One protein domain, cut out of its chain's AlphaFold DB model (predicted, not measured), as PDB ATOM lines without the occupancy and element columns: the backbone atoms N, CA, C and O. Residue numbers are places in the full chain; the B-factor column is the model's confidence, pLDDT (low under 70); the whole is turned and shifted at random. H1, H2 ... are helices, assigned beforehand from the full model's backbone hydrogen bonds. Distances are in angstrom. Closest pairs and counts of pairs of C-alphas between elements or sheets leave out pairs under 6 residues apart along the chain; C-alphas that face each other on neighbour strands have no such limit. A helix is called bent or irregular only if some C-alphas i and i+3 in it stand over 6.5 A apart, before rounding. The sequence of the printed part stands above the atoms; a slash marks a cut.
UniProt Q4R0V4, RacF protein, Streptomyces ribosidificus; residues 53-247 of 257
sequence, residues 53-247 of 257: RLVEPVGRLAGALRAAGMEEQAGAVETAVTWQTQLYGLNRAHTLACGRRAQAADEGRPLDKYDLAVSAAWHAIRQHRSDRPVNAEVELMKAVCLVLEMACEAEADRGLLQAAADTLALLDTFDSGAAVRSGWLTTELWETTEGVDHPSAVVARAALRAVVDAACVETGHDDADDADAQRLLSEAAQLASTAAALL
ATOM      1  N   ARG A  53     108.324 132.480 142.577       61.81
ATOM      2  CA  ARG A  53     108.489 131.784 143.863       61.81
ATOM      3  C   ARG A  53     109.820 132.103 144.544       61.81
ATOM      4  O   ARG A  53     109.867 132.032 145.755       61.81
ATOM      5  N   LEU A  54     110.853 132.459 143.775       63.09
ATOM      6  CA  LEU A  54     112.195 132.755 144.286       63.09
ATOM      7  C   LEU A  54     112.391 134.245 144.560       63.09
ATOM      8  O   LEU A  54     112.963 134.621 145.572       63.09
ATOM      9  N   VAL A  55     111.881 135.096 143.663       69.31
ATOM     10  CA  VAL A  55     112.075 136.552 143.744       69.31
ATOM     11  C   VAL A  55     111.544 137.121 145.059       69.31
ATOM     12  O   VAL A  55     112.169 138.003 145.636       69.31
ATOM     13  N   GLU A  56     110.401 136.630 145.540       78.44
ATOM     14  CA  GLU A  56     109.783 137.180 146.745       78.44
ATOM     15  C   GLU A  56     110.544 136.790 148.027       78.44
ATOM     16  O   GLU A  56     110.930 137.705 148.754       78.44
ATOM     17  N   PRO A  57     110.842 135.505 148.312       79.25
ATOM     18  CA  PRO A  57     111.541 135.151 149.548       79.25
ATOM     19  C   PRO A  57     113.009 135.577 149.557       79.25
ATOM     20  O   PRO A  57     113.484 136.113 150.553       79.25
ATOM     21  N   VAL A  58     113.705 135.454 148.425       82.00
ATOM     22  CA  VAL A  58     115.103 135.885 148.340       82.00
ATOM     23  C   VAL A  58     115.213 137.418 148.350       82.00
ATOM     24  O   VAL A  58     116.123 137.979 148.955       82.00
ATOM     25  N   GLY A  59     114.232 138.122 147.772       84.12
ATOM     26  CA  GLY A  59     114.111 139.575 147.909       84.12
ATOM     27  C   GLY A  59     113.839 140.020 149.351       84.12
ATOM     28  O   GLY A  59     114.368 141.046 149.782       84.12
ATOM     29  N   ARG A  60     113.066 139.241 150.128       87.25
ATOM     30  CA  ARG A  60     112.908 139.467 151.575       87.25
ATOM     31  C   ARG A  60     114.221 139.272 152.324       87.25
ATOM     32  O   ARG A  60     114.520 140.101 153.176       87.25
ATOM     33  N   LEU A  61     115.000 138.240 151.990       90.38
ATOM     34  CA  LEU A  61     116.313 138.006 152.596       90.38
ATOM     35  C   LEU A  61     117.267 139.175 152.326       90.38
ATOM     36  O   LEU A  61     117.805 139.735 153.273       90.38
ATOM     37  N   ALA A  62     117.393 139.625 151.074       90.69
ATOM     38  CA  ALA A  62     118.193 140.809 150.744       90.69
ATOM     39  C   ALA A  62     117.711 142.066 151.494       90.69
ATOM     40  O   ALA A  62     118.513 142.844 152.007       90.69
ATOM     41  N   GLY A  63     116.391 142.257 151.605       89.88
ATOM     42  CA  GLY A  63     115.794 143.333 152.397       89.88
ATOM     43  C   GLY A  63     116.168 143.284 153.878       89.88
ATOM     44  O   GLY A  63     116.542 144.309 154.445       89.88
ATOM     45  N   ALA A  64     116.083 142.100 154.486       90.75
ATOM     46  CA  ALA A  64     116.412 141.887 155.889       90.75
ATOM     47  C   ALA A  64     117.917 142.050 156.160       90.75
ATOM     48  O   ALA A  64     118.283 142.702 157.133       90.75
ATOM     49  N   LEU A  65     118.780 141.555 155.266       91.81
ATOM     50  CA  LEU A  65     120.233 141.735 155.346       91.81
ATOM     51  C   LEU A  65     120.620 143.222 155.325       91.81
ATOM     52  O   LEU A  65     121.386 143.663 156.178       91.81
ATOM     53  N   ARG A  66     120.030 144.035 154.436       92.62
ATOM     54  CA  ARG A  66     120.260 145.496 154.447       92.62
ATOM     55  C   ARG A  66     119.783 146.154 155.737       92.62
ATOM     56  O   ARG A  66     120.470 147.011 156.281       92.62
ATOM     57  N   ALA A  67     118.626 145.742 156.256       89.88
ATOM     58  CA  ALA A  67     118.126 146.254 157.532       89.88
ATOM     59  C   ALA A  67     119.060 145.913 158.711       89.88
ATOM     60  O   ALA A  67     119.121 146.679 159.670       89.88
ATOM     61  N   ALA A  68     119.812 144.814 158.603       87.00
ATOM     62  CA  ALA A  68     120.863 144.410 159.533       87.00
ATOM     63  C   ALA A  68     122.248 145.033 159.230       87.00
ATOM     64  O   ALA A  68     123.206 144.754 159.942       87.00
ATOM     65  N   GLY A  69     122.380 145.885 158.202       90.31
ATOM     66  CA  GLY A  69     123.642 146.538 157.822       90.31
ATOM     67  C   GLY A  69     124.575 145.703 156.933       90.31
ATOM     68  O   GLY A  69     125.720 146.088 156.715       90.31
ATOM     69  N   MET A  70     124.096 144.580 156.395       88.94
ATOM     70  CA  MET A  70     124.872 143.599 155.622       88.94
ATOM     71  C   MET A  70     124.729 143.834 154.110       88.94
ATOM     72  O   MET A  70     124.177 143.016 153.371       88.94
ATOM     73  N   GLU A  71     125.175 145.005 153.647       91.94
ATOM     74  CA  GLU A  71     124.986 145.465 152.259       91.94
ATOM     75  C   GLU A  71     125.685 144.577 151.217       91.94
ATOM     76  O   GLU A  71     125.128 144.311 150.151       91.94
ATOM     77  N   GLU A  72     126.882 144.073 151.523       86.75
ATOM     78  CA  GLU A  72     127.640 143.210 150.611       86.75
ATOM     79  C   GLU A  72     126.905 141.884 150.356       86.75
ATOM     80  O   GLU A  72     126.690 141.487 149.208       86.75
ATOM     81  N   GLN A  73     126.432 141.242 151.426       87.31
ATOM     82  CA  GLN A  73     125.678 139.993 151.363       87.31
ATOM     83  C   GLN A  73     124.323 140.205 150.686       87.31
ATOM     84  O   GLN A  73     123.903 139.382 149.871       87.31
ATOM     85  N   ALA A  74     123.652 141.330 150.955       89.31
ATOM     86  CA  ALA A  74     122.424 141.683 150.256       89.31
ATOM     87  C   ALA A  74     122.645 141.827 148.738       89.31
ATOM     88  O   ALA A  74     121.865 141.279 147.958       89.31
ATOM     89  N   GLY A  75     123.724 142.495 148.311       87.25
ATOM     90  CA  GLY A  75     124.076 142.644 146.895       87.25
ATOM     91  C   GLY A  75     124.412 141.315 146.204       87.25
ATOM     92  O   GLY A  75     124.004 141.080 145.059       87.25
ATOM     93  N   ALA A  76     125.092 140.404 146.907       83.88
ATOM     94  CA  ALA A  76     125.365 139.052 146.413       83.88
ATOM     95  C   ALA A  76     124.063 138.252 146.204       83.88
ATOM     96  O   ALA A  76     123.850 137.658 145.141       83.88
ATOM     97  N   VAL A  77     123.143 138.322 147.170       85.19
ATOM     98  CA  VAL A  77     121.821 137.683 147.104       85.19
ATOM     99  C   VAL A  77     120.981 138.235 145.942       85.19
ATOM    100  O   VAL A  77     120.372 137.468 145.193       85.19
ATOM    101  N   GLU A  78     120.970 139.548 145.710       85.75
ATOM    102  CA  GLU A  78     120.252 140.157 144.575       85.75
ATOM    103  C   GLU A  78     120.819 139.752 143.212       85.75
ATOM    104  O   GLU A  78     120.070 139.501 142.255       85.75
ATOM    105  N   THR A  79     122.145 139.653 143.128       83.19
ATOM    106  CA  THR A  79     122.835 139.158 141.935       83.19
ATOM    107  C   THR A  79     122.412 137.719 141.644       83.19
ATOM    108  O   THR A  79     122.066 137.394 140.503       83.19
ATOM    109  N   ALA A  80     122.324 136.879 142.682       78.12
ATOM    110  CA  ALA A  80     121.856 135.504 142.561       78.12
ATOM    111  C   ALA A  80     120.400 135.409 142.067       78.12
ATOM    112  O   ALA A  80     120.107 134.646 141.141       78.12
ATOM    113  N   VAL A  81     119.489 136.233 142.602       78.19
ATOM    114  CA  VAL A  81     118.085 136.300 142.141       78.19
ATOM    115  C   VAL A  81     117.993 136.700 140.680       78.19
ATOM    116  O   VAL A  81     117.218 136.109 139.919       78.19
ATOM    117  N   THR A  82     118.761 137.711 140.282       80.50
ATOM    118  CA  THR A  82     118.753 138.221 138.911       80.50
ATOM    119  C   THR A  82     119.207 137.138 137.943       80.50
ATOM    120  O   THR A  82     118.512 136.849 136.963       80.50
ATOM    121  N   TRP A  83     120.317 136.472 138.265       79.25
ATOM    122  CA  TRP A  83     120.853 135.380 137.465       79.25
ATOM    123  C   TRP A  83     119.863 134.212 137.353       79.25
ATOM    124  O   TRP A  83     119.593 133.725 136.252       79.25
ATOM    125  N   GLN A  84     119.238 133.808 138.463       75.44
ATOM    126  CA  GLN A  84     118.274 132.706 138.467       75.44
ATOM    127  C   GLN A  84     116.978 133.055 137.722       75.44
ATOM    128  O   GLN A  84     116.395 132.216 137.031       75.44
ATOM    129  N   THR A  85     116.542 134.314 137.796       77.25
ATOM    130  CA  THR A  85     115.386 134.818 137.041       77.25
ATOM    131  C   THR A  85     115.644 134.767 135.535       77.25
ATOM    132  O   THR A  85     114.758 134.371 134.768       77.25
ATOM    133  N   GLN A  86     116.858 135.120 135.103       80.50
ATOM    134  CA  GLN A  86     117.281 135.022 133.706       80.50
ATOM    135  C   GLN A  86     117.326 133.561 133.238       80.50
ATOM    136  O   GLN A  86     116.680 133.231 132.239       80.50
ATOM    137  N   LEU A  87     117.971 132.667 134.002       78.69
ATOM    138  CA  LEU A  87     118.019 131.231 133.700       78.69
ATOM    139  C   LEU A  87     116.615 130.630 133.585       78.69
ATOM    140  O   LEU A  87     116.316 129.868 132.663       78.69
ATOM    141  N   TYR A  88     115.720 130.997 134.499       76.25
ATOM    142  CA  TYR A  88     114.331 130.577 134.439       76.25
ATOM    143  C   TYR A  88     113.633 131.068 133.155       76.25
ATOM    144  O   TYR A  88     112.928 130.300 132.490       76.25
ATOM    145  N   GLY A  89     113.832 132.336 132.782       77.75
ATOM    146  CA  GLY A  89     113.301 132.906 131.543       77.75
ATOM    147  C   GLY A  89     113.742 132.121 130.305       77.75
ATOM    148  O   GLY A  89     112.908 131.806 129.448       77.75
ATOM    149  N   LEU A  90     115.021 131.737 130.259       81.00
ATOM    150  CA  LEU A  90     115.610 130.925 129.195       81.00
ATOM    151  C   LEU A  90     115.041 129.498 129.167       81.00
ATOM    152  O   LEU A  90     114.588 129.040 128.116       81.00
ATOM    153  N   ASN A  91     114.955 128.825 130.319       77.25
ATOM    154  CA  ASN A  91     114.340 127.496 130.433       77.25
ATOM    155  C   ASN A  91     112.881 127.503 129.969       77.25
ATOM    156  O   ASN A  91     112.453 126.635 129.209       77.25
ATOM    157  N   ARG A  92     112.113 128.526 130.355       79.25
ATOM    158  CA  ARG A  92     110.729 128.684 129.903       79.25
ATOM    159  C   ARG A  92     110.645 128.889 128.392       79.25
ATOM    160  O   ARG A  92     109.752 128.321 127.759       79.25
ATOM    161  N   ALA A  93     111.524 129.710 127.817       78.75
ATOM    162  CA  ALA A  93     111.588 129.905 126.371       78.75
ATOM    163  C   ALA A  93     111.885 128.581 125.649       78.75
ATOM    164  O   ALA A  93     111.178 128.244 124.698       78.75
ATOM    165  N   HIS A  94     112.831 127.795 126.168       82.88
ATOM    166  CA  HIS A  94     113.153 126.460 125.672       82.88
ATOM    167  C   HIS A  94     111.948 125.505 125.746       82.88
ATOM    168  O   HIS A  94     111.545 124.951 124.727       82.88
ATOM    169  N   THR A  95     111.280 125.382 126.901       79.38
ATOM    170  CA  THR A  95     110.078 124.535 127.046       79.38
ATOM    171  C   THR A  95     108.968 124.933 126.071       79.38
ATOM    172  O   THR A  95     108.323 124.072 125.471       79.38
ATOM    173  N   LEU A  96     108.734 126.237 125.885       81.44
ATOM    174  CA  LEU A  96     107.740 126.730 124.930       81.44
ATOM    175  C   LEU A  96     108.131 126.417 123.482       81.44
ATOM    176  O   LEU A  96     107.253 126.080 122.685       81.44
ATOM    177  N   ALA A  97     109.416 126.517 123.137       82.12
ATOM    178  CA  ALA A  97     109.922 126.143 121.822       82.12
ATOM    179  C   ALA A  97     109.727 124.639 121.567       82.12
ATOM    180  O   ALA A  97     109.146 124.280 120.544       82.12
ATOM    181  N   CYS A  98     110.071 123.781 122.534       76.50
ATOM    182  CA  CYS A  98     109.843 122.334 122.466       76.50
ATOM    183  C   CYS A  98     108.357 121.986 122.307       76.50
ATOM    184  O   CYS A  98     108.000 121.185 121.447       76.50
ATOM    185  N   GLY A  99     107.472 122.628 123.077       80.88
ATOM    186  CA  GLY A  99     106.028 122.407 122.964       80.88
ATOM    187  C   GLY A  99     105.467 122.816 121.599       80.88
ATOM    188  O   GLY A  99     104.648 122.105 121.022       80.88
ATOM    189  N   ARG A 100     105.939 123.939 121.038       82.06
ATOM    190  CA  ARG A 100     105.543 124.394 119.694       82.06
ATOM    191  C   ARG A 100     106.089 123.497 118.589       82.06
ATOM    192  O   ARG A 100     105.388 123.276 117.608       82.06
ATOM    193  N   ARG A 101     107.308 122.990 118.759       88.00
ATOM    194  CA  ARG A 101     107.921 122.009 117.864       88.00
ATOM    195  C   ARG A 101     107.108 120.716 117.831       88.00
ATOM    196  O   ARG A 101     106.753 120.267 116.749       88.00
ATOM    197  N   ALA A 102     106.771 120.165 118.999       83.50
ATOM    198  CA  ALA A 102     105.944 118.963 119.111       83.50
ATOM    199  C   ALA A 102     104.576 119.164 118.440       83.50
ATOM    200  O   ALA A 102     104.181 118.374 117.593       83.50
ATOM    201  N   GLN A 103     103.915 120.293 118.717       82.25
ATOM    202  CA  GLN A 103     102.655 120.634 118.056       82.25
ATOM    203  C   GLN A 103     102.796 120.749 116.528       82.25
ATOM    204  O   GLN A 103     101.903 120.333 115.796       82.25
ATOM    205  N   ALA A 104     103.878 121.349 116.028       81.62
ATOM    206  CA  ALA A 104     104.110 121.472 114.593       81.62
ATOM    207  C   ALA A 104     104.332 120.107 113.926       81.62
ATOM    208  O   ALA A 104     103.830 119.902 112.823       81.62
ATOM    209  N   ALA A 105     105.013 119.183 114.610       83.00
ATOM    210  CA  ALA A 105     105.213 117.815 114.142       83.00
ATOM    211  C   ALA A 105     103.882 117.055 114.046       83.00
ATOM    212  O   ALA A 105     103.591 116.479 113.000       83.00
ATOM    213  N   ASP A 106     103.034 117.150 115.075       89.25
ATOM    214  CA  ASP A 106     101.689 116.551 115.082       89.25
ATOM    215  C   ASP A 106     100.797 117.079 113.942       89.25
ATOM    216  O   ASP A 106      99.889 116.398 113.472       89.25
ATOM    217  N   GLU A 107     101.040 118.315 113.502       89.81
ATOM    218  CA  GLU A 107     100.282 118.997 112.450       89.81
ATOM    219  C   GLU A 107     100.939 118.882 111.058       89.81
ATOM    220  O   GLU A 107     100.455 119.500 110.108       89.81
ATOM    221  N   GLY A 108     102.041 118.132 110.919       90.56
ATOM    222  CA  GLY A 108     102.754 117.947 109.647       90.56
ATOM    223  C   GLY A 108     103.377 119.230 109.083       90.56
ATOM    224  O   GLY A 108     103.535 119.365 107.870       90.56
ATOM    225  N   ARG A 109     103.691 120.208 109.940       86.31
ATOM    226  CA  ARG A 109     104.264 121.499 109.537       86.31
ATOM    227  C   ARG A 109     105.798 121.451 109.515       86.31
ATOM    228  O   ARG A 109     106.386 120.726 110.314       86.31
ATOM    229  N   PRO A 110     106.460 122.277 108.681       86.25
ATOM    230  CA  PRO A 110     107.916 122.405 108.690       86.25
ATOM    231  C   PRO A 110     108.457 122.765 110.080       86.25
ATOM    232  O   PRO A 110     107.937 123.675 110.742       86.25
ATOM    233  N   LEU A 111     109.503 122.054 110.508       90.38
ATOM    234  CA  LEU A 111     110.050 122.140 111.865       90.38
ATOM    235  C   LEU A 111     111.226 123.109 111.997       90.38
ATOM    236  O   LEU A 111     111.455 123.596 113.101       90.38
ATOM    237  N   ASP A 112     111.885 123.474 110.894       88.81
ATOM    238  CA  ASP A 112     113.174 124.185 110.871       88.81
ATOM    239  C   ASP A 112     113.227 125.412 111.792       88.81
ATOM    240  O   ASP A 112     114.163 125.600 112.569       88.81
ATOM    241  N   LYS A 113     112.179 126.244 111.775       83.25
ATOM    242  CA  LYS A 113     112.102 127.443 112.628       83.25
ATOM    243  C   LYS A 113     111.949 127.123 114.121       83.25
ATOM    244  O   LYS A 113     112.351 127.920 114.964       83.25
ATOM    245  N   TYR A 114     111.320 125.997 114.454       85.38
ATOM    246  CA  TYR A 114     111.155 125.535 115.829       85.38
ATOM    247  C   TYR A 114     112.414 124.821 116.318       85.38
ATOM    248  O   TYR A 114     112.807 125.047 117.459       85.38
ATOM    249  N   ASP A 115     113.076 124.042 115.459       88.44
ATOM    250  CA  ASP A 115     114.391 123.451 115.731       88.44
ATOM    251  C   ASP A 115     115.436 124.535 116.017       88.44
ATOM    252  O   ASP A 115     116.130 124.477 117.034       88.44
ATOM    253  N   LEU A 116     115.474 125.586 115.191       90.06
ATOM    254  CA  LEU A 116     116.345 126.739 115.412       90.06
ATOM    255  C   LEU A 116     116.048 127.431 116.750       90.06
ATOM    256  O   LEU A 116     116.970 127.765 117.488       90.06
ATOM    257  N   ALA A 117     114.769 127.618 117.094       84.81
ATOM    258  CA  ALA A 117     114.375 128.243 118.356       84.81
ATOM    259  C   ALA A 117     114.743 127.391 119.585       84.81
ATOM    260  O   ALA A 117     115.170 127.943 120.599       84.81
ATOM    261  N   VAL A 118     114.596 126.064 119.503       87.44
ATOM    262  CA  VAL A 118     115.025 125.128 120.556       87.44
ATOM    263  C   VAL A 118     116.542 125.190 120.725       87.44
ATOM    264  O   VAL A 118     117.019 125.383 121.842       87.44
ATOM    265  N   SER A 119     117.289 125.109 119.622       88.19
ATOM    266  CA  SER A 119     118.754 125.151 119.634       88.19
ATOM    267  C   SER A 119     119.293 126.476 120.184       88.19
ATOM    268  O   SER A 119     120.139 126.473 121.077       88.19
ATOM    269  N   ALA A 120     118.745 127.611 119.741       88.50
ATOM    270  CA  ALA A 120     119.134 128.932 120.230       88.50
ATOM    271  C   ALA A 120     118.843 129.106 121.729       88.50
ATOM    272  O   ALA A 120     119.690 129.612 122.466       88.50
ATOM    273  N   ALA A 121     117.676 128.653 122.205       84.12
ATOM    274  CA  ALA A 121     117.347 128.702 123.627       84.12
ATOM    275  C   ALA A 121     118.280 127.809 124.458       84.12
ATOM    276  O   ALA A 121     118.739 128.225 125.518       84.12
ATOM    277  N   TRP A 122     118.609 126.612 123.964       84.75
ATOM    278  CA  TRP A 122     119.558 125.717 124.625       84.75
ATOM    279  C   TRP A 122     120.974 126.297 124.676       84.75
ATOM    280  O   TRP A 122     121.638 126.229 125.710       84.75
ATOM    281  N   HIS A 123     121.429 126.918 123.588       88.19
ATOM    282  CA  HIS A 123     122.721 127.592 123.548       88.19
ATOM    283  C   HIS A 123     122.784 128.751 124.547       88.19
ATOM    284  O   HIS A 123     123.735 128.828 125.319       88.19
ATOM    285  N   ALA A 124     121.740 129.581 124.608       86.06
ATOM    286  CA  ALA A 124     121.643 130.661 125.585       86.06
ATOM    287  C   ALA A 124     121.638 130.139 127.034       86.06
ATOM    288  O   ALA A 124     122.300 130.719 127.884       86.06
ATOM    289  N   ILE A 125     120.957 129.019 127.323       81.25
ATOM    290  CA  ILE A 125     121.021 128.363 128.646       81.25
ATOM    291  C   ILE A 125     122.456 127.943 128.971       81.25
ATOM    292  O   ILE A 125     122.922 128.165 130.085       81.25
ATOM    293  N   ARG A 126     123.159 127.332 128.011       82.62
ATOM    294  CA  ARG A 126     124.547 126.901 128.205       82.62
ATOM    295  C   ARG A 126     125.494 128.073 128.442       82.62
ATOM    296  O   ARG A 126     126.299 127.975 129.357       82.62
ATOM    297  N   GLN A 127     125.375 129.146 127.660       83.50
ATOM    298  CA  GLN A 127     126.155 130.373 127.847       83.50
ATOM    299  C   GLN A 127     125.866 131.008 129.209       83.50
ATOM    300  O   GLN A 127     126.773 131.252 129.991       83.50
ATOM    301  N   HIS A 128     124.589 131.152 129.566       80.62
ATOM    302  CA  HIS A 128     124.185 131.687 130.867       80.62
ATOM    303  C   HIS A 128     124.743 130.869 132.042       80.62
ATOM    304  O   HIS A 128     125.119 131.425 133.071       80.62
ATOM    305  N   ARG A 129     124.820 129.541 131.883       74.88
ATOM    306  CA  ARG A 129     125.444 128.626 132.851       74.88
ATOM    307  C   ARG A 129     126.971 128.714 132.881       74.88
ATOM    308  O   ARG A 129     127.532 128.505 133.950       74.88
ATOM    309  N   SER A 130     127.641 128.985 131.758       72.31
ATOM    310  CA  SER A 130     129.100 129.167 131.726       72.31
ATOM    311  C   SER A 130     129.536 130.526 132.261       72.31
ATOM    312  O   SER A 130     130.586 130.616 132.885       72.31
ATOM    313  N   ASP A 131     128.705 131.552 132.086       67.50
ATOM    314  CA  ASP A 131     128.948 132.923 132.550       67.50
ATOM    315  C   ASP A 131     128.566 133.105 134.027       67.50
ATOM    316  O   ASP A 131     128.309 134.220 134.484       67.50
ATOM    317  N   ARG A 132     128.464 132.003 134.780       63.50
ATOM    318  CA  ARG A 132     128.025 132.000 136.174       63.50
ATOM    319  C   ARG A 132     128.964 132.897 136.994       63.50
ATOM    320  O   ARG A 132     130.124 132.522 137.177       63.50
ATOM    321  N   PRO A 133     128.496 134.043 137.529       54.88
ATOM    322  CA  PRO A 133     129.253 134.732 138.562       54.88
ATOM    323  C   PRO A 133     129.347 133.757 139.735       54.88
ATOM    324  O   PRO A 133     128.330 133.142 140.065       54.88
ATOM    325  N   VAL A 134     130.565 133.551 140.252       53.34
ATOM    326  CA  VAL A 134     130.938 132.649 141.361       53.34
ATOM    327  C   VAL A 134     129.703 132.130 142.105       53.34
ATOM    328  O   VAL A 134     129.079 132.859 142.860       53.34
ATOM    329  N   ASN A 135     129.288 130.911 141.745       67.88
ATOM    330  CA  ASN A 135     128.102 130.188 142.204       67.88
ATOM    331  C   ASN A 135     127.030 131.024 142.949       67.88
ATOM    332  O   ASN A 135     126.936 130.969 144.165       67.88
ATOM    333  N   ALA A 136     126.142 131.716 142.230       69.62
ATOM    334  CA  ALA A 136     124.967 132.401 142.804       69.62
ATOM    335  C   ALA A 136     124.194 131.602 143.888       69.62
ATOM    336  O   ALA A 136     123.709 132.165 144.863       69.62
ATOM    337  N   GLU A 137     124.088 130.280 143.729       72.88
ATOM    338  CA  GLU A 137     123.465 129.381 144.716       72.88
ATOM    339  C   GLU A 137     124.323 129.200 145.980       72.88
ATOM    340  O   GLU A 137     123.782 129.080 147.073       72.88
ATOM    341  N   VAL A 138     125.651 129.220 145.842       74.50
ATOM    342  CA  VAL A 138     126.599 129.232 146.966       74.50
ATOM    343  C   VAL A 138     126.490 130.536 147.733       74.50
ATOM    344  O   VAL A 138     126.415 130.496 148.949       74.50
ATOM    345  N   GLU A 139     126.429 131.679 147.053       78.12
ATOM    346  CA  GLU A 139     126.278 132.974 147.730       78.12
ATOM    347  C   GLU A 139     124.937 133.083 148.465       78.12
ATOM    348  O   GLU A 139     124.872 133.583 149.587       78.12
ATOM    349  N   LEU A 140     123.872 132.527 147.880       80.69
ATOM    350  CA  LEU A 140     122.586 132.417 148.557       80.69
ATOM    351  C   LEU A 140     122.671 131.529 149.808       80.69
ATOM    352  O   LEU A 140     122.134 131.894 150.851       80.69
ATOM    353  N   MET A 141     123.367 130.392 149.722       81.38
ATOM    354  CA  MET A 141     123.545 129.497 150.864       81.38
ATOM    355  C   MET A 141     124.470 130.090 151.939       81.38
ATOM    356  O   MET A 141     124.162 129.982 153.120       81.38
ATOM    357  N   LYS A 142     125.545 130.792 151.562       80.81
ATOM    358  CA  LYS A 142     126.412 131.541 152.488       80.81
ATOM    359  C   LYS A 142     125.620 132.564 153.288       80.81
ATOM    360  O   LYS A 142     125.758 132.623 154.503       80.81
ATOM    361  N   ALA A 143     124.765 133.337 152.617       86.81
ATOM    362  CA  ALA A 143     123.918 134.320 153.281       86.81
ATOM    363  C   ALA A 143     122.959 133.665 154.288       86.81
ATOM    364  O   ALA A 143     122.750 134.197 155.374       86.81
ATOM    365  N   VAL A 144     122.402 132.497 153.954       88.94
ATOM    366  CA  VAL A 144     121.571 131.715 154.878       88.94
ATOM    367  C   VAL A 144     122.384 131.209 156.075       88.94
ATOM    368  O   VAL A 144     121.947 131.405 157.205       88.94
ATOM    369  N   CYS A 145     123.540 130.577 155.850       87.12
ATOM    370  CA  CYS A 145     124.403 130.065 156.923       87.12
ATOM    371  C   CYS A 145     124.825 131.181 157.878       87.12
ATOM    372  O   CYS A 145     124.667 131.029 159.083       87.12
ATOM    373  N   LEU A 146     125.220 132.334 157.340       87.88
ATOM    374  CA  LEU A 146     125.575 133.512 158.124       87.88
ATOM    375  C   LEU A 146     124.415 133.994 159.011       87.88
ATOM    376  O   LEU A 146     124.612 134.313 160.178       87.88
ATOM    377  N   VAL A 147     123.182 134.000 158.499       90.56
ATOM    378  CA  VAL A 147     122.001 134.340 159.314       90.56
ATOM    379  C   VAL A 147     121.755 133.309 160.422       90.56
ATOM    380  O   VAL A 147     121.354 133.682 161.526       90.56
ATOM    381  N   LEU A 148     121.977 132.019 160.153       89.62
ATOM    382  CA  LEU A 148     121.861 130.968 161.169       89.62
ATOM    383  C   LEU A 148     122.954 131.090 162.240       89.62
ATOM    384  O   LEU A 148     122.657 130.908 163.416       89.62
ATOM    385  N   GLU A 149     124.178 131.453 161.858       88.44
ATOM    386  CA  GLU A 149     125.291 131.737 162.774       88.44
ATOM    387  C   GLU A 149     124.973 132.931 163.679       88.44
ATOM    388  O   GLU A 149     125.002 132.797 164.902       88.44
ATOM    389  N   MET A 150     124.508 134.047 163.108       87.38
ATOM    390  CA  MET A 150     124.022 135.191 163.891       87.38
ATOM    391  C   MET A 150     122.895 134.791 164.856       87.38
ATOM    392  O   MET A 150     122.789 135.312 165.965       87.38
ATOM    393  N   ALA A 151     122.022 133.856 164.465       87.00
ATOM    394  CA  ALA A 151     120.967 133.357 165.344       87.00
ATOM    395  C   ALA A 151     121.509 132.487 166.495       87.00
ATOM    396  O   ALA A 151     120.957 132.550 167.596       87.00
ATOM    397  N   CYS A 152     122.584 131.720 166.277       85.25
ATOM    398  CA  CYS A 152     123.297 130.976 167.324       85.25
ATOM    399  C   CYS A 152     123.914 131.902 168.388       85.25
ATOM    400  O   CYS A 152     124.029 131.507 169.549       85.25
ATOM    401  N   GLU A 153     124.266 133.125 167.999       84.69
ATOM    402  CA  GLU A 153     124.835 134.170 168.863       84.69
ATOM    403  C   GLU A 153     123.767 135.127 169.431       84.69
ATOM    404  O   GLU A 153     124.081 136.070 170.153       84.69
ATOM    405  N   ALA A 154     122.481 134.858 169.161       83.19
ATOM    406  CA  ALA A 154     121.338 135.698 169.533       83.19
ATOM    407  C   ALA A 154     121.366 137.128 168.942       83.19
ATOM    408  O   ALA A 154     120.728 138.040 169.473       83.19
ATOM    409  N   GLU A 155     122.049 137.310 167.811       84.88
ATOM    410  CA  GLU A 155     122.158 138.578 167.080       84.88
ATOM    411  C   GLU A 155     121.148 138.701 165.928       84.88
ATOM    412  O   GLU A 155     120.831 139.805 165.481       84.88
ATOM    413  N   ALA A 156     120.599 137.579 165.451       82.50
ATOM    414  CA  ALA A 156     119.581 137.591 164.406       82.50
ATOM    415  C   ALA A 156     118.192 137.944 164.954       82.50
ATOM    416  O   ALA A 156     117.713 137.369 165.936       82.50
ATOM    417  N   ASP A 157     117.487 138.836 164.253       88.25
ATOM    418  CA  ASP A 157     116.079 139.092 164.530       88.25
ATOM    419  C   ASP A 157     115.149 138.064 163.858       88.25
ATOM    420  O   ASP A 157     115.514 137.323 162.939       88.25
ATOM    421  N   ARG A 158     113.891 138.038 164.316       89.75
ATOM    422  CA  ARG A 158     112.856 137.135 163.794       89.75
ATOM    423  C   ARG A 158     112.629 137.278 162.287       89.75
ATOM    424  O   ARG A 158     112.346 136.285 161.623       89.75
ATOM    425  N   GLY A 159     112.662 138.500 161.761       89.06
ATOM    426  CA  GLY A 159     112.399 138.775 160.350       89.06
ATOM    427  C   GLY A 159     113.521 138.260 159.455       89.06
ATOM    428  O   GLY A 159     113.241 137.622 158.441       89.06
ATOM    429  N   LEU A 160     114.770 138.477 159.868       91.50
ATOM    430  CA  LEU A 160     115.965 137.981 159.197       91.50
ATOM    431  C   LEU A 160     115.993 136.450 159.181       91.50
ATOM    432  O   LEU A 160     116.130 135.846 158.116       91.50
ATOM    433  N   LEU A 161     115.746 135.817 160.331       90.94
ATOM    434  CA  LEU A 161     115.736 134.359 160.447       90.94
ATOM    435  C   LEU A 161     114.574 133.713 159.674       90.94
ATOM    436  O   LEU A 161     114.760 132.687 159.020       90.94
ATOM    437  N   GLN A 162     113.392 134.340 159.662       93.50
ATOM    438  CA  GLN A 162     112.276 133.876 158.831       93.50
ATOM    439  C   GLN A 162     112.588 134.008 157.334       93.50
ATOM    440  O   GLN A 162     112.246 133.120 156.558       93.50
ATOM    441  N   ALA A 163     113.249 135.088 156.910       91.06
ATOM    442  CA  ALA A 163     113.632 135.263 155.512       91.06
ATOM    443  C   ALA A 163     114.670 134.219 155.060       91.06
ATOM    444  O   ALA A 163     114.595 133.729 153.929       91.06
ATOM    445  N   ALA A 164     115.592 133.832 155.947       90.62
ATOM    446  CA  ALA A 164     116.512 132.723 155.706       90.62
ATOM    447  C   ALA A 164     115.774 131.374 155.624       90.62
ATOM    448  O   ALA A 164     116.010 130.614 154.685       90.62
ATOM    449  N   ALA A 165     114.822 131.108 156.525       90.75
ATOM    450  CA  ALA A 165     114.000 129.895 156.494       90.75
ATOM    451  C   ALA A 165     113.179 129.772 155.195       90.75
ATOM    452  O   ALA A 165     113.182 128.723 154.551       90.75
ATOM    453  N   ASP A 166     112.528 130.859 154.769       89.31
ATOM    454  CA  ASP A 166     111.768 130.890 153.518       89.31
ATOM    455  C   ASP A 166     112.676 130.678 152.294       89.31
ATOM    456  O   ASP A 166     112.243 130.118 151.289       89.31
ATOM    457  N   THR A 167     113.931 131.136 152.367       86.19
ATOM    458  CA  THR A 167     114.936 130.942 151.316       86.19
ATOM    459  C   THR A 167     115.409 129.489 151.264       86.19
ATOM    460  O   THR A 167     115.443 128.910 150.180       86.19
ATOM    461  N   LEU A 168     115.691 128.865 152.414       84.69
ATOM    462  CA  LEU A 168     116.023 127.436 152.519       84.69
ATOM    463  C   LEU A 168     114.921 126.542 151.951       84.69
ATOM    464  O   LEU A 168     115.211 125.629 151.184       84.69
ATOM    465  N   ALA A 169     113.659 126.851 152.253       82.69
ATOM    466  CA  ALA A 169     112.500 126.101 151.766       82.69
ATOM    467  C   ALA A 169     112.334 126.122 150.234       82.69
ATOM    468  O   ALA A 169     111.485 125.410 149.708       82.69
ATOM    469  N   LEU A 170     113.089 126.963 149.523       75.62
ATOM    470  CA  LEU A 170     113.116 127.019 148.062       75.62
ATOM    471  C   LEU A 170     114.334 126.324 147.454       75.62
ATOM    472  O   LEU A 170     114.341 126.055 146.250       75.62
ATOM    473  N   LEU A 171     115.384 126.100 148.253       67.69
ATOM    474  CA  LEU A 171     116.627 125.460 147.822       67.69
ATOM    475  C   LEU A 171     116.443 123.957 147.557       67.69
ATOM    476  O   LEU A 171     117.287 123.361 146.890       67.69
ATOM    477  N   ASP A 172     115.307 123.384 147.965       58.66
ATOM    478  CA  ASP A 172     114.816 122.050 147.586       58.66
ATOM    479  C   ASP A 172     114.628 121.874 146.063       58.66
ATOM    480  O   ASP A 172     114.642 120.757 145.553       58.66
ATOM    481  N   THR A 173     114.474 122.977 145.320       54.12
ATOM    482  CA  THR A 173     114.304 122.985 143.856       54.12
ATOM    483  C   THR A 173     115.579 123.271 143.066       54.12
ATOM    484  O   THR A 173     115.535 123.328 141.832       54.12
ATOM    485  N   PHE A 174     116.703 123.483 143.748       54.03
ATOM    486  CA  PHE A 174     117.990 123.746 143.113       54.03
ATOM    487  C   PHE A 174     118.835 122.475 143.061       54.03
ATOM    488  O   PHE A 174     118.627 121.551 143.839       54.03
ATOM    489  N   ASP A 175     119.849 122.470 142.195       56.19
ATOM    490  CA  ASP A 175     121.002 121.562 142.310       56.19
ATOM    491  C   ASP A 175     121.883 122.019 143.497       56.19
ATOM    492  O   ASP A 175     123.078 122.297 143.396       56.19
ATOM    493  N   SER A 176     121.224 122.220 144.639       51.94
ATOM    494  CA  SER A 176     121.775 122.726 145.888       51.94
ATOM    495  C   SER A 176     122.793 121.745 146.446       51.94
ATOM    496  O   SER A 176     123.761 122.184 147.054       51.94
ATOM    497  N   GLY A 177     122.681 120.457 146.114       49.09
ATOM    498  CA  GLY A 177     123.746 119.488 146.325       49.09
ATOM    499  C   GLY A 177     125.083 119.984 145.762       49.09
ATOM    500  O   GLY A 177     126.054 120.084 146.501       49.09
ATOM    501  N   ALA A 178     125.166 120.380 144.487       52.06
ATOM    502  CA  ALA A 178     126.428 120.848 143.902       52.06
ATOM    503  C   ALA A 178     126.954 122.155 144.533       52.06
ATOM    504  O   ALA A 178     128.167 122.336 144.662       52.06
ATOM    505  N   ALA A 179     126.062 123.063 144.942       54.78
ATOM    506  CA  ALA A 179     126.437 124.316 145.599       54.78
ATOM    507  C   ALA A 179     126.979 124.083 147.018       54.78
ATOM    508  O   ALA A 179     128.047 124.587 147.371       54.78
ATOM    509  N   VAL A 180     126.282 123.285 147.820       54.69
ATOM    510  CA  VAL A 180     126.661 122.985 149.202       54.69
ATOM    511  C   VAL A 180     127.936 122.115 149.232       54.69
ATOM    512  O   VAL A 180     128.829 122.361 150.039       54.69
ATOM    513  N   ARG A 181     128.116 121.217 148.250       59.41
ATOM    514  CA  ARG A 181     129.313 120.365 148.076       59.41
ATOM    515  C   ARG A 181     130.539 121.061 147.480       59.41
ATOM    516  O   ARG A 181     131.596 120.445 147.381       59.41
ATOM    517  N   SER A 182     130.453 122.334 147.082       57.56
ATOM    518  CA  SER A 182     131.588 123.054 146.469       57.56
ATOM    519  C   SER A 182     132.720 123.423 147.450       57.56
ATOM    520  O   SER A 182     133.575 124.245 147.129       57.56
ATOM    521  N   GLY A 183     132.749 122.795 148.632       49.88
ATOM    522  CA  GLY A 183     133.866 122.834 149.577       49.88
ATOM    523  C   GLY A 183     134.001 124.128 150.376       49.88
ATOM    524  O   GLY A 183     134.982 124.293 151.090       49.88
ATOM    525  N   TRP A 184     133.045 125.055 150.260       58.78
ATOM    526  CA  TRP A 184     133.076 126.318 151.008       58.78
ATOM    527  C   TRP A 184     132.489 126.192 152.417       58.78
ATOM    528  O   TRP A 184     132.850 126.976 153.288       58.78
ATOM    529  N   LEU A 185     131.598 125.219 152.637       58.28
ATOM    530  CA  LEU A 185     131.076 124.862 153.953       58.28
ATOM    531  C   LEU A 185     132.152 124.027 154.662       58.28
ATOM    532  O   LEU A 185     132.096 122.801 154.701       58.28
ATOM    533  N   THR A 186     133.212 124.691 155.124       50.00
ATOM    534  CA  THR A 186     134.254 124.039 155.917       50.00
ATOM    535  C   THR A 186     133.716 123.761 157.317       50.00
ATOM    536  O   THR A 186     132.963 124.546 157.896       50.00
ATOM    537  N   THR A 187     134.093 122.613 157.873       47.81
ATOM    538  CA  THR A 187     133.613 122.131 159.173       47.81
ATOM    539  C   THR A 187     133.978 123.036 160.357       47.81
ATOM    540  O   THR A 187     133.377 122.930 161.419       47.81
ATOM    541  N   GLU A 188     134.914 123.968 160.170       47.56
ATOM    542  CA  GLU A 188     135.415 124.856 161.225       47.56
ATOM    543  C   GLU A 188     134.423 125.964 161.637       47.56
ATOM    544  O   GLU A 188     134.462 126.410 162.786       47.56
ATOM    545  N   LEU A 189     133.510 126.397 160.749       49.31
ATOM    546  CA  LEU A 189     132.590 127.511 161.048       49.31
ATOM    547  C   LEU A 189     131.488 127.153 162.062       49.31
ATOM    548  O   LEU A 189     131.032 128.021 162.797       49.31
ATOM    549  N   TRP A 190     131.054 125.888 162.139       51.84
ATOM    550  CA  TRP A 190     129.926 125.495 163.000       51.84
ATOM    551  C   TRP A 190     130.355 124.900 164.350       51.84
ATOM    552  O   TRP A 190     129.598 124.995 165.318       51.84
ATOM    553  N   GLU A 191     131.563 124.330 164.447       51.47
ATOM    554  CA  GLU A 191     132.105 123.743 165.688       51.47
ATOM    555  C   GLU A 191     132.487 124.794 166.744       51.47
ATOM    556  O   GLU A 191     132.607 124.467 167.923       51.47
ATOM    557  N   THR A 192     132.632 126.063 166.348       49.28
ATOM    558  CA  THR A 192     133.094 127.165 167.209       49.28
ATOM    559  C   THR A 192     131.977 128.016 167.813       49.28
ATOM    560  O   THR A 192     132.261 128.886 168.635       49.28
ATOM    561  N   THR A 193     130.704 127.754 167.487       54.06
ATOM    562  CA  THR A 193     129.585 128.444 168.151       54.06
ATOM    563  C   THR A 193     129.403 127.924 169.585       54.06
ATOM    564  O   THR A 193     128.540 127.088 169.868       54.06
ATOM    565  N   GLU A 194     130.204 128.448 170.522       54.75
ATOM    566  CA  GLU A 194     129.971 128.419 171.977       54.75
ATOM    567  C   GLU A 194     128.702 129.226 172.308       54.75
ATOM    568  O   GLU A 194     128.736 130.309 172.879       54.75
ATOM    569  N   GLY A 195     127.548 128.771 171.820       56.84
ATOM    570  CA  GLY A 195     126.371 129.629 171.792       56.84
ATOM    571  C   GLY A 195     125.576 129.629 173.088       56.84
ATOM    572  O   GLY A 195     125.558 128.671 173.859       56.84
ATOM    573  N   VAL A 196     124.873 130.740 173.229       63.25
ATOM    574  CA  VAL A 196     123.915 131.106 174.265       63.25
ATOM    575  C   VAL A 196     122.807 130.048 174.405       63.25
ATOM    576  O   VAL A 196     122.252 129.597 173.405       63.25
ATOM    577  N   ASP A 197     122.391 129.731 175.637       74.88
ATOM    578  CA  ASP A 197     121.308 128.769 175.953       74.88
ATOM    579  C   ASP A 197     119.886 129.253 175.571       74.88
ATOM    580  O   ASP A 197     118.872 128.766 176.079       74.88
ATOM    581  N   HIS A 198     119.767 130.241 174.680       83.75
ATOM    582  CA  HIS A 198     118.467 130.734 174.240       83.75
ATOM    583  C   HIS A 198     117.784 129.689 173.334       83.75
ATOM    584  O   HIS A 198     118.414 129.206 172.390       83.75
ATOM    585  N   PRO A 199     116.486 129.370 173.523       86.81
ATOM    586  CA  PRO A 199     115.809 128.331 172.745       86.81
ATOM    587  C   PRO A 199     115.912 128.506 171.223       86.81
ATOM    588  O   PRO A 199     116.064 127.523 170.501       86.81
ATOM    589  N   SER A 200     115.870 129.744 170.716       88.44
ATOM    590  CA  SER A 200     116.045 129.998 169.277       88.44
ATOM    591  C   SER A 200     117.458 129.682 168.783       88.44
ATOM    592  O   SER A 200     117.592 129.184 167.672       88.44
ATOM    593  N   ALA A 201     118.493 129.939 169.589       87.62
ATOM    594  CA  ALA A 201     119.889 129.697 169.232       87.62
ATOM    595  C   ALA A 201     120.182 128.193 169.140       87.62
ATOM    596  O   ALA A 201     120.820 127.739 168.193       87.62
ATOM    597  N   VAL A 202     119.624 127.402 170.063       88.19
ATOM    598  CA  VAL A 202     119.710 125.931 170.033       88.19
ATOM    599  C   VAL A 202     119.091 125.371 168.749       88.19
ATOM    600  O   VAL A 202     119.695 124.543 168.068       88.19
ATOM    601  N   VAL A 203     117.894 125.842 168.387       92.12
ATOM    602  CA  VAL A 203     117.199 125.374 167.180       92.12
ATOM    603  C   VAL A 203     117.873 125.890 165.902       92.12
ATOM    604  O   VAL A 203     117.957 125.151 164.923       92.12
ATOM    605  N   ALA A 204     118.409 127.114 165.903       90.25
ATOM    606  CA  ALA A 204     119.193 127.642 164.785       90.25
ATOM    607  C   ALA A 204     120.472 126.825 164.550       90.25
ATOM    608  O   ALA A 204     120.787 126.510 163.404       90.25
ATOM    609  N   ARG A 205     121.149 126.383 165.618       88.44
ATOM    610  CA  ARG A 205     122.306 125.483 165.513       88.44
ATOM    611  C   ARG A 205     121.924 124.133 164.917       88.44
ATOM    612  O   ARG A 205     122.650 123.616 164.074       88.44
ATOM    613  N   ALA A 206     120.773 123.581 165.305       90.06
ATOM    614  CA  ALA A 206     120.250 122.361 164.690       90.06
ATOM    615  C   ALA A 206     119.951 122.560 163.192       90.06
ATOM    616  O   ALA A 206     120.276 121.694 162.383       90.06
ATOM    617  N   ALA A 207     119.396 123.716 162.806       91.19
ATOM    618  CA  ALA A 207     119.181 124.059 161.401       91.19
ATOM    619  C   ALA A 207     120.507 124.147 160.626       91.19
ATOM    620  O   ALA A 207     120.625 123.559 159.553       91.19
ATOM    621  N   LEU A 208     121.516 124.826 161.184       87.56
ATOM    622  CA  LEU A 208     122.848 124.936 160.587       87.56
ATOM    623  C   LEU A 208     123.498 123.558 160.430       87.56
ATOM    624  O   LEU A 208     124.041 123.249 159.372       87.56
ATOM    625  N   ARG A 209     123.367 122.696 161.444       86.81
ATOM    626  CA  ARG A 209     123.859 121.319 161.393       86.81
ATOM    627  C   ARG A 209     123.206 120.517 160.267       86.81
ATOM    628  O   ARG A 209     123.921 119.843 159.539       86.81
ATOM    629  N   ALA A 210     121.896 120.642 160.069       88.19
ATOM    630  CA  ALA A 210     121.205 119.975 158.966       88.19
ATOM    631  C   ALA A 210     121.677 120.471 157.582       88.19
ATOM    632  O   ALA A 210     121.809 119.667 156.660       88.19
ATOM    633  N   VAL A 211     121.994 121.767 157.431       85.19
ATOM    634  CA  VAL A 211     122.612 122.298 156.196       85.19
ATOM    635  C   VAL A 211     124.003 121.697 155.970       85.19
ATOM    636  O   VAL A 211     124.328 121.317 154.847       85.19
ATOM    637  N   VAL A 212     124.810 121.578 157.028       80.31
ATOM    638  CA  VAL A 212     126.137 120.944 156.972       80.31
ATOM    639  C   VAL A 212     126.020 119.461 156.626       80.31
ATOM    640  O   VAL A 212     126.735 118.977 155.759       80.31
ATOM    641  N   ASP A 213     125.105 118.724 157.252       82.12
ATOM    642  CA  ASP A 213     124.919 117.304 156.957       82.12
ATOM    643  C   ASP A 213     124.457 117.108 155.499       82.12
ATOM    644  O   ASP A 213     124.933 116.195 154.829       82.12
ATOM    645  N   ALA A 214     123.632 118.018 154.960       80.50
ATOM    646  CA  ALA A 214     123.282 118.035 153.536       80.50
ATOM    647  C   ALA A 214     124.498 118.298 152.625       80.50
ATOM    648  O   ALA A 214     124.551 117.784 151.507       80.50
ATOM    649  N   ALA A 215     125.483 119.075 153.095       75.06
ATOM    650  CA  ALA A 215     126.754 119.319 152.404       75.06
ATOM    651  C   ALA A 215     127.614 118.065 152.283       75.06
ATOM    652  O   ALA A 215     128.345 117.906 151.307       75.06
ATOM    653  N   CYS A 216     127.550 117.221 153.309       73.62
ATOM    654  CA  CYS A 216     128.433 116.081 153.503       73.62
ATOM    655  C   CYS A 216     127.908 114.783 152.878       73.62
ATOM    656  O   CYS A 216     128.613 113.778 152.939       73.62
ATOM    657  N   VAL A 217     126.707 114.776 152.286       73.00
ATOM    658  CA  VAL A 217     126.206 113.618 151.529       73.00
ATOM    659  C   VAL A 217     127.167 113.338 150.363       73.00
ATOM    660  O   VAL A 217     127.342 114.181 149.475       73.00
ATOM    661  N   GLU A 218     127.839 112.180 150.411       59.97
ATOM    662  CA  GLU A 218     128.840 111.761 149.422       59.97
ATOM    663  C   GLU A 218     128.227 111.701 148.016       59.97
ATOM    664  O   GLU A 218     127.095 111.275 147.830       59.97
ATOM    665  N   THR A 219     128.966 112.141 146.992       52.16
ATOM    666  CA  THR A 219     128.467 112.112 145.608       52.16
ATOM    667  C   THR A 219     128.740 110.772 144.951       52.16
ATOM    668  O   THR A 219     129.876 110.512 144.537       52.16
ATOM    669  N   GLY A 220     127.683 109.975 144.789       49.44
ATOM    670  CA  GLY A 220     127.726 108.633 144.220       49.44
ATOM    671  C   GLY A 220     126.792 108.362 143.034       49.44
ATOM    672  O   GLY A 220     126.522 107.201 142.775       49.44
ATOM    673  N   HIS A 221     126.349 109.365 142.262       50.78
ATOM    674  CA  HIS A 221     125.609 109.190 140.987       50.78
ATOM    675  C   HIS A 221     124.241 108.471 141.062       50.78
ATOM    676  O   HIS A 221     123.804 107.922 140.044       50.78
ATOM    677  N   ASP A 222     123.536 108.489 142.194       63.25
ATOM    678  CA  ASP A 222     122.158 107.991 142.237       63.25
ATOM    679  C   ASP A 222     121.142 109.033 142.732       63.25
ATOM    680  O   ASP A 222     121.476 110.025 143.377       63.25
ATOM    681  N   ASP A 223     119.877 108.818 142.359       65.81
ATOM    682  CA  ASP A 223     118.758 109.690 142.726       65.81
ATOM    683  C   ASP A 223     118.468 109.676 144.249       65.81
ATOM    684  O   ASP A 223     117.669 110.486 144.725       65.81
ATOM    685  N   ALA A 224     119.059 108.748 145.017       72.75
ATOM    686  CA  ALA A 224     118.836 108.606 146.454       72.75
ATOM    687  C   ALA A 224     119.689 109.594 147.262       72.75
ATOM    688  O   ALA A 224     119.147 110.240 148.160       72.75
ATOM    689  N   ASP A 225     120.956 109.797 146.894       71.38
ATOM    690  CA  ASP A 225     121.831 110.795 147.532       71.38
ATOM    691  C   ASP A 225     121.247 112.218 147.410       71.38
ATOM    692  O   ASP A 225     121.207 112.994 148.372       71.38
ATOM    693  N   ASP A 226     120.720 112.561 146.230       71.44
ATOM    694  CA  ASP A 226     120.072 113.856 146.000       71.44
ATOM    695  C   ASP A 226     118.764 113.991 146.800       71.44
ATOM    696  O   ASP A 226     118.457 115.073 147.313       71.44
ATOM    697  N   ALA A 227     118.004 112.901 146.960       76.75
ATOM    698  CA  ALA A 227     116.800 112.890 147.788       76.75
ATOM    699  C   ALA A 227     117.120 113.075 149.283       76.75
ATOM    700  O   ALA A 227     116.398 113.795 149.980       76.75
ATOM    701  N   ASP A 228     118.210 112.482 149.774       79.88
ATOM    702  CA  ASP A 228     118.651 112.628 151.162       79.88
ATOM    703  C   ASP A 228     119.153 114.045 151.461       79.88
ATOM    704  O   ASP A 228     118.752 114.639 152.470       79.88
ATOM    705  N   ALA A 229     119.932 114.644 150.556       77.44
ATOM    706  CA  ALA A 229     120.335 116.044 150.670       77.44
ATOM    707  C   ALA A 229     119.116 116.991 150.678       77.44
ATOM    708  O   ALA A 229     119.026 117.894 151.514       77.44
ATOM    709  N   GLN A 230     118.124 116.760 149.808       78.25
ATOM    710  CA  GLN A 230     116.876 117.539 149.786       78.25
ATOM    711  C   GLN A 230     116.057 117.385 151.073       78.25
ATOM    712  O   GLN A 230     115.476 118.361 151.565       78.25
ATOM    713  N   ARG A 231     116.011 116.173 151.643       84.38
ATOM    714  CA  ARG A 231     115.343 115.908 152.922       84.38
ATOM    715  C   ARG A 231     115.985 116.718 154.050       84.38
ATOM    716  O   ARG A 231     115.258 117.353 154.813       84.38
ATOM    717  N   LEU A 232     117.316 116.741 154.121       86.88
ATOM    718  CA  LEU A 232     118.069 117.500 155.125       86.88
ATOM    719  C   LEU A 232     117.891 119.019 154.969       86.88
ATOM    720  O   LEU A 232     117.689 119.719 155.957       86.88
ATOM    721  N   LEU A 233     117.857 119.541 153.739       84.94
ATOM    722  CA  LEU A 233     117.555 120.960 153.496       84.94
ATOM    723  C   LEU A 233     116.116 121.334 153.891       84.94
ATOM    724  O   LEU A 233     115.876 122.416 154.430       84.94
ATOM    725  N   SER A 234     115.160 120.431 153.668       87.62
ATOM    726  CA  SER A 234     113.771 120.620 154.103       87.62
ATOM    727  C   SER A 234     113.654 120.641 155.628       87.62
ATOM    728  O   SER A 234     112.909 121.449 156.186       87.62
ATOM    729  N   GLU A 235     114.409 119.777 156.309       91.44
ATOM    730  CA  GLU A 235     114.531 119.761 157.766       91.44
ATOM    731  C   GLU A 235     115.163 121.062 158.287       91.44
ATOM    732  O   GLU A 235     114.594 121.709 159.169       91.44
ATOM    733  N   ALA A 236     116.258 121.523 157.675       90.81
ATOM    734  CA  ALA A 236     116.898 122.794 158.011       90.81
ATOM    735  C   ALA A 236     115.929 123.983 157.897       90.81
ATOM    736  O   ALA A 236     115.875 124.828 158.791       90.81
ATOM    737  N   ALA A 237     115.115 124.033 156.837       91.62
ATOM    738  CA  ALA A 237     114.109 125.079 156.656       91.62
ATOM    739  C   ALA A 237     113.054 125.079 157.780       91.62
ATOM    740  O   ALA A 237     112.687 126.138 158.300       91.62
ATOM    741  N   GLN A 238     112.581 123.897 158.187       93.44
ATOM    742  CA  GLN A 238     111.613 123.750 159.280       93.44
ATOM    743  C   GLN A 238     112.206 124.171 160.629       93.44
ATOM    744  O   GLN A 238     111.552 124.881 161.402       93.44
ATOM    745  N   LEU A 239     113.452 123.781 160.900       94.75
ATOM    746  CA  LEU A 239     114.179 124.174 162.106       94.75
ATOM    747  C   LEU A 239     114.413 125.690 162.133       94.75
ATOM    748  O   LEU A 239     114.067 126.336 163.120       94.75
ATOM    749  N   ALA A 240     114.875 126.293 161.036       93.19
ATOM    750  CA  ALA A 240     115.060 127.742 160.933       93.19
ATOM    751  C   ALA A 240     113.745 128.512 161.160       93.19
ATOM    752  O   ALA A 240     113.709 129.492 161.907       93.19
ATOM    753  N   SER A 241     112.632 128.030 160.593       93.44
ATOM    754  CA  SER A 241     111.310 128.621 160.838       93.44
ATOM    755  C   SER A 241     110.879 128.485 162.303       93.44
ATOM    756  O   SER A 241     110.249 129.395 162.844       93.44
ATOM    757  N   THR A 242     111.218 127.372 162.957       94.81
ATOM    758  CA  THR A 242     110.944 127.154 164.384       94.81
ATOM    759  C   THR A 242     111.776 128.101 165.247       94.81
ATOM    760  O   THR A 242     111.236 128.744 166.145       94.81
ATOM    761  N   ALA A 243     113.062 128.267 164.936       92.12
ATOM    762  CA  ALA A 243     113.935 129.220 165.611       92.12
ATOM    763  C   ALA A 243     113.413 130.663 165.478       92.12
ATOM    764  O   ALA A 243     113.354 131.388 166.472       92.12
ATOM    765  N   ALA A 244     112.927 131.053 164.293       92.69
ATOM    766  CA  ALA A 244     112.287 132.354 164.081       92.69
ATOM    767  C   ALA A 244     111.007 132.525 164.918       92.69
ATOM    768  O   ALA A 244     110.749 133.607 165.446       92.69
ATOM    769  N   ALA A 245     110.201 131.470 165.067       92.31
ATOM    770  CA  ALA A 245     108.986 131.503 165.883       92.31
ATOM    771  C   ALA A 245     109.271 131.628 167.391       92.31
ATOM    772  O   ALA A 245     108.449 132.193 168.114       92.31
ATOM    773  N   LEU A 246     110.422 131.124 167.852       90.56
ATOM    774  CA  LEU A 246     110.880 131.225 169.243       90.56
ATOM    775  C   LEU A 246     111.422 132.615 169.604       90.56
ATOM    776  O   LEU A 246     111.502 132.948 170.784       90.56
ATOM    777  N   LEU A 247     111.770 133.440 168.614       87.38
ATOM    778  CA  LEU A 247     112.102 134.843 168.836       87.38
ATOM    779  C   LEU A 247     110.818 135.647 169.078       87.38
ATOM    780  O   LEU A 247     109.843 135.558 168.320       87.38
TER     781      LEU A 247
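Overview. This is residues 53 to 247 of the 257 residues of the protein "RacF protein" of Streptomyces ribosidificus (UniProt Q4R0V4). Six helices, H1, H2, H4, H5, H8 and H9, pack mostly side by side as a bundle, from which one long helical hairpin arm reaches away: the far part of H2 with H3 folded back along it. This arm makes much of the longest axis, while the short H6 packs on H4 and H8, and a loop with the tiny H7 passes outside H4 and H8. The printed part has 195 residues, with nine named helices, H1 to H9 in order, and no named strand; its class is all helix. It is only just compact, close to loose, with a radius of gyration of the C-alphas of 19.6 A, and elongated, with spans of 70 by 37 by 27 A.

Along the chain. H1, residues 53 to 67, begins at C-alpha 53 (108.489, 131.784, 143.863); it is neither bent nor irregular, but only just: C-alphas 53 and 56 are 6.3 A apart. H2, residues 71 to 106, is the longest at 52.5 A and ends at C-alpha 106 (101.689, 116.551, 115.082). H3 is residues 112 to 130, 26.7 A long, H4 residues 136 to 152 and H5 residues 158 to 171. H6 is residues 176 to 180, H7 residues 188 to 191 and H8 residues 199 to 215. H9, residues 223 to 246, is 35.1 A long and ends at C-alpha 246 (110.880, 131.225, 169.243).

Arrangement. H1 and H2 form a hairpin and touch, closest at the C-alphas of Ala 62 and Ala 74, 4.3 A, at a shallow tilt of 9 degrees. H2 and H3 form another, at 20 degrees; they touch, with the C-alphas of His 94 and Ala 121 closest at 5.2 A, and H2 uses residues 87 to 101 alone. H3 is apart from H4. H4 is the hub, touching H2, H5, H6 and H8; its closest C-alphas to H2 are those of Ala 136 and Ala 80, 4.4 A. H4 and H5 are a hairpin at a tilt of 38 degrees, only just steep. H5 touches H9, with the C-alphas of Ala 165 and Ala 237 closest at 4.8 A. H8 and H9, also a hairpin, touch at Ala 207 and Ala 236, C-alphas 4.3 A apart. H6 and H9 only just touch, with 3 pairs of C-alphas within 8 A, the closest those of Gly 177 and Ala 229, 6.5 A. H7 is close to but not clearly touching H8, the closest C-alphas being those of Trp 190 and Leu 208, 7.5 A. Every O i to N i+4 pair is within hydrogen-bond range in H2, H3, H4, H6, H8 and H9, with 10 of 11 in H1 and 9 of 10 in H5; H7 is too short for such a pair.

Size, cuts and confidence. The two C-alphas farthest apart are those of Gly 108 and Asp 197, 69.7 A. The printed part has no cut and no long link. Mean pLDDT of the printed part is 79.0; residues 53 to 55, 131 to 136, 171 to 196 and 218 to 223 are under 70.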